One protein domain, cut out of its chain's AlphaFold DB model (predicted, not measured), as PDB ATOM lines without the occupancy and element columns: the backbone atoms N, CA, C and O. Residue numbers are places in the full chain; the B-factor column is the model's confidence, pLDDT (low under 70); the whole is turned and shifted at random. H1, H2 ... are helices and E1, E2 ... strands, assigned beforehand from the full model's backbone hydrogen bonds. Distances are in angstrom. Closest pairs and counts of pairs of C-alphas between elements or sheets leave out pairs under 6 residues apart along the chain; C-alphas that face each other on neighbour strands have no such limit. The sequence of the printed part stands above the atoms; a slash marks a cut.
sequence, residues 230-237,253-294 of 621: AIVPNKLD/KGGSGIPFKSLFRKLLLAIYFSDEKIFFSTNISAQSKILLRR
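Overview. This is residues 230 to 237 and 253 to 294 of the 621 residues of the protein "UPF0182 protein AF1421" of methanotrophic endosymbiont of Bathymodiolus azoricus (Menez Gwen) (UniProt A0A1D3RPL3). A short antiparallel ribbon of two strands, E1 and E2, lies near the middle, with two touching helices, H1 and the very short H2, at one end of the longest axis and the cut ends at residues 237 and 253 toward the other. Much of the rest is loop, and one stretch of it, residues 258 to 259, pairs as strands do, antiparallel, with residues 289 to 290 of E2. The printed part has 50 residues, with two named strands and two named helices in the order E1, H1, H2, E2, and the sheet's order is E1 - E2. The class is mixed, helices and strands, though under half of the residues are in named elements. The whole is compact, with a radius of gyration of the C-alphas of 10.1 A, and rounded, with spans of 26 by 23 by 17 A.

Arrangement. The sheet has two strands, E1 at residues 230 to 232 and E2 at residues 289 to 291. They are antiparallel neighbours, with 147 degrees between their N-to-C directions. The C-alphas of Ile 231 and Ile 290 face each other at 4.5 A. N 289 and O 232 are within hydrogen-bond range at 2.8 A, and so are N 291 and O 230 at 2.8 A. H1, residues 263 to 272, is apart from E2. H2, residues 277 to 280, is apart from E1. H1 and H2 touch, and their closest C-alphas, those of Ala 270 and Ile 278, are 5.3 A apart. In H1 every O i to N i+4 pair is within hydrogen-bond range, while H2 is too short for such a pair and has its 1 O i to N i+3 pair within range.

Along the chain. E1 begins at C-alpha 230, at (-7.391, 166.921, 69.933). H1 has 10 residues and measures 14.2 A from its first C-alpha, at (1.252, 167.212, 85.818), to its last. H2 has 4 residues and measures 5.0 A. E1 and E2 have 3 residues each and measure 6.4 A and 6.3 A. E2 ends at C-alpha 291, at (-6.200, 161.966, 70.801).

Size, cuts and confidence. The two C-alphas farthest apart, those of Lys 253 and Ser 274, are 26.7 A apart. Residues 238 to 252 are cut out, and C-alphas 237 and 253 are 15.3 A apart across the cut. The link from E1 to H1 runs across this cut. Of the links that are printed whole, H1 to H2 is tight with 4 residues and H2 to E2 is short with 8 residues. The mean pLDDT of the printed part is 90.9, and residue 237 is under 70.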
ATOM      1  N   ALA A 230      -6.246 166.279  69.282       94.38
ATOM      2  CA  ALA A 230      -7.391 166.921  69.933       94.38
ATOM      3  C   ALA A 230      -7.452 166.510  71.400       94.38
ATOM      4  O   ALA A 230      -7.063 165.391  71.737       94.38
ATOM      5  N   ILE A 231      -7.926 167.395  72.274       94.31
ATOM      6  CA  ILE A 231      -8.011 167.121  73.708       94.31
ATOM      7  C   ILE A 231      -9.477 167.057  74.124       94.31
ATOM      8  O   ILE A 231     -10.181 168.066  74.132       94.31
ATOM      9  N   VAL A 232      -9.929 165.855  74.483       91.62
ATOM     10  CA  VAL A 232     -11.327 165.571  74.828       91.62
ATOM     11  C   VAL A 232     -11.451 164.559  75.975       91.62
ATOM     12  O   VAL A 232     -10.597 163.682  76.114       91.62
ATOM     13  N   PRO A 233     -12.501 164.641  76.808       90.19
ATOM     14  CA  PRO A 233     -13.387 165.797  76.957       90.19
ATOM     15  C   PRO A 233     -12.622 166.989  77.559       90.19
ATOM     16  O   PRO A 233     -11.577 166.811  78.188       90.19
ATOM     17  N   ASN A 234     -13.108 168.209  77.365       87.31
ATOM     18  CA  ASN A 234     -12.519 169.421  77.937       87.31
ATOM     19  C   ASN A 234     -13.631 170.334  78.484       87.31
ATOM     20  O   ASN A 234     -14.803 169.997  78.371       87.31
ATOM     21  N   LYS A 235     -13.261 171.432  79.153       83.81
ATOM     22  CA  LYS A 235     -14.229 172.335  79.810       83.81
ATOM     23  C   LYS A 235     -14.917 173.326  78.861       83.81
ATOM     24  O   LYS A 235     -15.685 174.154  79.337       83.81
ATOM     25  N   LEU A 236     -14.574 173.323  77.574       81.56
ATOM     26  CA  LEU A 236     -15.147 174.246  76.606       81.56
ATOM     27  C   LEU A 236     -16.310 173.589  75.884       81.56
ATOM     28  O   LEU A 236     -16.158 172.524  75.286       81.56
ATOM     29  N   ASP A 237     -17.429 174.297  75.868       64.44
ATOM     30  CA  ASP A 237     -18.605 173.880  75.124       64.44
ATOM     31  C   ASP A 237     -18.567 174.427  73.695       64.44
ATOM     32  O   ASP A 237     -18.120 175.555  73.429       64.44
ATOM     33  N   LYS A 253     -16.779 159.905  75.649       84.56
ATOM     34  CA  LYS A 253     -16.785 158.738  76.549       84.56
ATOM     35  C   LYS A 253     -15.904 157.601  76.033       84.56
ATOM     36  O   LYS A 253     -15.854 156.528  76.632       84.56
ATOM     37  N   GLY A 254     -15.214 157.804  74.911       80.88
ATOM     38  CA  GLY A 254     -14.399 156.772  74.284       80.88
ATOM     39  C   GLY A 254     -13.195 156.364  75.136       80.88
ATOM     40  O   GLY A 254     -12.616 157.147  75.896       80.88
ATOM     41  N   GLY A 255     -12.805 155.095  75.017       81.19
ATOM     42  CA  GLY A 255     -11.693 154.522  75.777       81.19
ATOM     43  C   GLY A 255     -10.314 155.030  75.346       81.19
ATOM     44  O   GLY A 255      -9.391 155.011  76.160       81.19
ATOM     45  N   SER A 256     -10.170 155.519  74.115       85.38
ATOM     46  CA  SER A 256      -8.877 155.837  73.511       85.38
ATOM     47  C   SER A 256      -8.336 157.220  73.885       85.38
ATOM     48  O   SER A 256      -9.017 158.039  74.501       85.38
ATOM     49  N   GLY A 257      -7.065 157.450  73.547       90.25
ATOM     50  CA  GLY A 257      -6.317 158.655  73.900       90.25
ATOM     51  C   GLY A 257      -5.413 158.474  75.116       90.25
ATOM     52  O   GLY A 257      -5.578 157.555  75.920       90.25
ATOM     53  N   ILE A 258      -4.428 159.362  75.250       93.75
ATOM     54  CA  ILE A 258      -3.509 159.361  76.393       93.75
ATOM     55  C   ILE A 258      -4.101 160.264  77.488       93.75
ATOM     56  O   ILE A 258      -4.297 161.452  77.238       93.75
ATOM     57  N   PRO A 259      -4.390 159.751  78.699       93.06
ATOM     58  CA  PRO A 259      -5.054 160.536  79.739       93.06
ATOM     59  C   PRO A 259      -4.082 161.445  80.500       93.06
ATOM     60  O   PRO A 259      -2.982 161.008  80.861       93.06
ATOM     61  N   PHE A 260      -4.526 162.652  80.858       89.75
ATOM     62  CA  PHE A 260      -3.773 163.647  81.637       89.75
ATOM     63  C   PHE A 260      -3.818 163.391  83.158       89.75
ATOM     64  O   PHE A 260      -4.170 164.263  83.947       89.75
ATOM     65  N   LYS A 261      -3.440 162.183  83.599       89.56
ATOM     66  CA  LYS A 261      -3.530 161.785  85.022       89.56
ATOM     67  C   LYS A 261      -2.607 162.563  85.975       89.56
ATOM     68  O   LYS A 261      -2.871 162.585  87.170       89.56
ATOM     69  N   SER A 262      -1.510 163.143  85.486       90.88
ATOM     70  CA  SER A 262      -0.532 163.854  86.317       90.88
ATOM     71  C   SER A 262       0.077 165.050  85.589       90.88
ATOM     72  O   SER A 262       0.170 165.057  84.358       90.88
ATOM     73  N   LEU A 263       0.546 166.042  86.354       90.69
ATOM     74  CA  LEU A 263       1.252 167.212  85.818       90.69
ATOM     75  C   LEU A 263       2.516 166.814  85.047       90.69
ATOM     76  O   LEU A 263       2.784 167.371  83.989       90.69
ATOM     77  N   PHE A 264       3.240 165.794  85.515       92.88
ATOM     78  CA  PHE A 264       4.403 165.263  84.802       92.88
ATOM     79  C   PHE A 264       4.029 164.711  83.421       92.88
ATOM     80  O   PHE A 264       4.684 165.017  82.430       92.88
ATOM     81  N   ARG A 265       2.927 163.954  83.313       92.38
ATOM     82  CA  ARG A 265       2.456 163.465  82.010       92.38
ATOM     83  C   ARG A 265       1.984 164.610  81.110       92.38
ATOM     84  O   ARG A 265       2.240 164.568  79.911       92.38
ATOM     85  N   LYS A 266       1.332 165.631  81.677       92.81
ATOM     86  CA  LYS A 266       0.942 166.853  80.955       92.81
ATOM     87  C   LYS A 266       2.172 167.577  80.384       92.81
ATOM     88  O   LYS A 266       2.146 167.959  79.220       92.81
ATOM     89  N   LEU A 267       3.259 167.675  81.158       94.56
ATOM     90  CA  LEU A 267       4.541 168.240  80.719       94.56
ATOM     91  C   LEU A 267       5.187 167.409  79.603       94.56
ATOM     92  O   LEU A 267       5.596 167.964  78.590       94.56
ATOM     93  N   LEU A 268       5.238 166.079  79.746       95.62
ATOM     94  CA  LEU A 268       5.783 165.198  78.707       95.62
ATOM     95  C   LEU A 268       5.027 165.325  77.380       95.62
ATOM     96  O   LEU A 268       5.648 165.325  76.321       95.62
ATOM     97  N   LEU A 269       3.699 165.442  77.430       94.69
ATOM     98  CA  LEU A 269       2.881 165.644  76.235       94.69
ATOM     99  C   LEU A 269       3.129 167.021  75.610       94.69
ATOM    100  O   LEU A 269       3.264 167.100  74.394       94.69
ATOM    101  N   ALA A 270       3.263 168.074  76.421       95.62
ATOM    102  CA  ALA A 270       3.642 169.402  75.938       95.62
ATOM    103  C   ALA A 270       5.004 169.388  75.219       95.62
ATOM    104  O   ALA A 270       5.133 169.963  74.145       95.62
ATOM    105  N   ILE A 271       5.995 168.662  75.753       95.88
ATOM    106  CA  ILE A 271       7.308 168.498  75.106       95.88
ATOM    107  C   ILE A 271       7.195 167.666  73.821       95.88
ATOM    108  O   ILE A 271       7.758 168.045  72.802       95.88
ATOM    109  N   TYR A 272       6.462 166.548  73.840       95.12
ATOM    110  CA  TYR A 272       6.316 165.662  72.678       95.12
ATOM    111  C   TYR A 272       5.675 166.357  71.472       95.12
ATOM    112  O   TYR A 272       6.083 166.123  70.336       95.12
ATOM    113  N   PHE A 273       4.666 167.194  71.720       94.75
ATOM    114  CA  PHE A 273       3.990 167.973  70.682       94.75
ATOM    115  C   PHE A 273       4.650 169.331  70.416       94.75
ATOM    116  O   PHE A 273       4.188 170.043  69.528       94.75
ATOM    117  N   SER A 274       5.714 169.679  71.150       95.25
ATOM    118  CA  SER A 274       6.353 171.000  71.112       95.25
ATOM    119  C   SER A 274       5.344 172.143  71.288       95.25
ATOM    120  O   SER A 274       5.359 173.116  70.538       95.25
ATOM    121  N   ASP A 275       4.438 171.999  72.259       94.56
ATOM    122  CA  ASP A 275       3.321 172.916  72.477       94.56
ATOM    123  C   ASP A 275       3.116 173.221  73.967       94.56
ATOM    124  O   ASP A 275       2.551 172.424  74.729       94.56
ATOM    125  N   GLU A 276       3.561 174.404  74.401       94.00
ATOM    126  CA  GLU A 276       3.468 174.826  75.799       94.00
ATOM    127  C   GLU A 276       2.022 175.012  76.286       94.00
ATOM    128  O   GLU A 276       1.740 174.876  77.484       94.00
ATOM    129  N   LYS A 277       1.069 175.266  75.378       94.25
ATOM    130  CA  LYS A 277      -0.332 175.543  75.733       94.25
ATOM    131  C   LYS A 277      -1.027 174.295  76.262       94.25
ATOM    132  O   LYS A 277      -1.902 174.409  77.123       94.25
ATOM    133  N   ILE A 278      -0.565 173.104  75.860       93.69
ATOM    134  CA  ILE A 278      -0.990 171.833  76.459       93.69
ATOM    135  C   ILE A 278      -0.749 171.849  77.968       93.69
ATOM    136  O   ILE A 278      -1.583 171.328  78.700       93.69
ATOM    137  N   PHE A 279       0.349 172.440  78.453       93.38
ATOM    138  CA  PHE A 279       0.670 172.484  79.881       93.38
ATOM    139  C   PHE A 279      -0.101 173.583  80.622       93.38
ATOM    140  O   PHE A 279      -0.708 173.310  81.664       93.38
ATOM    141  N   PHE A 280      -0.131 174.796  80.065       93.06
ATOM    142  CA  PHE A 280      -0.689 175.976  80.735       93.06
ATOM    143  C   PHE A 280      -2.213 176.129  80.616       93.06
ATOM    144  O   PHE A 280      -2.810 176.844  81.417       93.06
ATOM    145  N   SER A 281      -2.874 175.444  79.676       91.44
ATOM    146  CA  SER A 281      -4.329 175.554  79.519       91.44
ATOM    147  C   SER A 281      -5.093 175.002  80.734       91.44
ATOM    148  O   SER A 281      -4.882 173.861  81.172       91.44
ATOM    149  N   THR A 282      -6.018 175.816  81.249       90.12
ATOM    150  CA  THR A 282      -6.925 175.528  82.379       90.12
ATOM    151  C   THR A 282      -8.187 174.760  81.965       90.12
ATOM    152  O   THR A 282      -8.894 174.207  82.822       90.12
ATOM    153  N   ASN A 283      -8.441 174.684  80.654       89.75
ATOM    154  CA  ASN A 283      -9.563 173.967  80.042       89.75
ATOM    155  C   ASN A 283      -9.336 172.448  79.984       89.75
ATOM    156  O   ASN A 283     -10.278 171.684  79.770       89.75
ATOM    157  N   ILE A 284      -8.098 172.005  80.225       90.19
ATOM    158  CA  ILE A 284      -7.704 170.596  80.299       90.19
ATOM    159  C   ILE A 284      -7.849 170.110  81.745       90.19
ATOM    160  O   ILE A 284      -7.280 170.700  82.666       90.19
ATOM    161  N   SER A 285      -8.581 169.012  81.945       88.44
ATOM    162  CA  SER A 285      -8.785 168.373  83.250       88.44
ATOM    163  C   SER A 285      -8.065 167.019  83.341       88.44
ATOM    164  O   SER A 285      -7.535 166.510  82.356       88.44
ATOM    165  N   ALA A 286      -8.073 166.395  84.523       87.81
ATOM    166  CA  ALA A 286      -7.531 165.043  84.705       87.81
ATOM    167  C   ALA A 286      -8.341 163.952  83.969       87.81
ATOM    168  O   ALA A 286      -7.840 162.845  83.763       87.81
ATOM    169  N   GLN A 287      -9.583 164.260  83.578       87.69
ATOM    170  CA  GLN A 287     -10.444 163.384  82.779       87.69
ATOM    171  C   GLN A 287     -10.168 163.525  81.276       87.69
ATOM    172  O   GLN A 287     -10.500 162.622  80.509       87.69
ATOM    173  N   SER A 288      -9.545 164.632  80.861       91.56
ATOM    174  CA  SER A 288      -9.182 164.872  79.472       91.56
ATOM    175  C   SER A 288      -8.176 163.838  78.971       91.56
ATOM    176  O   SER A 288      -7.279 163.375  79.692       91.56
ATOM    177  N   LYS A 289      -8.292 163.521  77.687       93.38
ATOM    178  CA  LYS A 289      -7.378 162.664  76.946       93.38
ATOM    179  C   LYS A 289      -6.918 163.393  75.698       93.38
ATOM    180  O   LYS A 289      -7.701 164.087  75.059       93.38
ATOM    181  N   ILE A 290      -5.652 163.215  75.340       95.00
ATOM    182  CA  ILE A 290      -5.144 163.666  74.047       95.00
ATOM    183  C   ILE A 290      -5.288 162.540  73.023       95.00
ATOM    184  O   ILE A 290      -4.754 161.437  73.190       95.00
ATOM    185  N   LEU A 291      -6.049 162.815  71.972       95.19
ATOM    186  CA  LEU A 291      -6.200 161.966  70.801       95.19
ATOM    187  C   LEU A 291      -5.101 162.324  69.803       95.19
ATOM    188  O   LEU A 291      -4.894 163.494  69.497       95.19
ATOM    189  N   LEU A 292      -4.406 161.317  69.284       93.38
ATOM    190  CA  LEU A 292      -3.286 161.473  68.353       93.38
ATOM    191  C   LEU A 292      -3.364 160.439  67.230       93.38
ATOM    192  O   LEU A 292      -3.983 159.384  67.412       93.38
ATOM    193  N   ARG A 293      -2.701 160.738  66.100       93.50
ATOM    194  CA  ARG A 293      -2.738 159.931  64.860       93.50
ATOM    195  C   ARG A 293      -4.178 159.593  64.493       93.50
ATOM    196  O   ARG A 293      -4.610 158.443  64.573       93.50
ATOM    197  N   ARG A 294      -4.936 160.661  64.271       95.69
ATOM    198  CA  ARG A 294      -6.378 160.611  64.055       95.69
ATOM    199  C   ARG A 294      -6.743 160.297  62.609       95.69
ATOM    200  O   ARG A 294      -7.784 159.694  62.388       95.69
TER     201      ARG A 294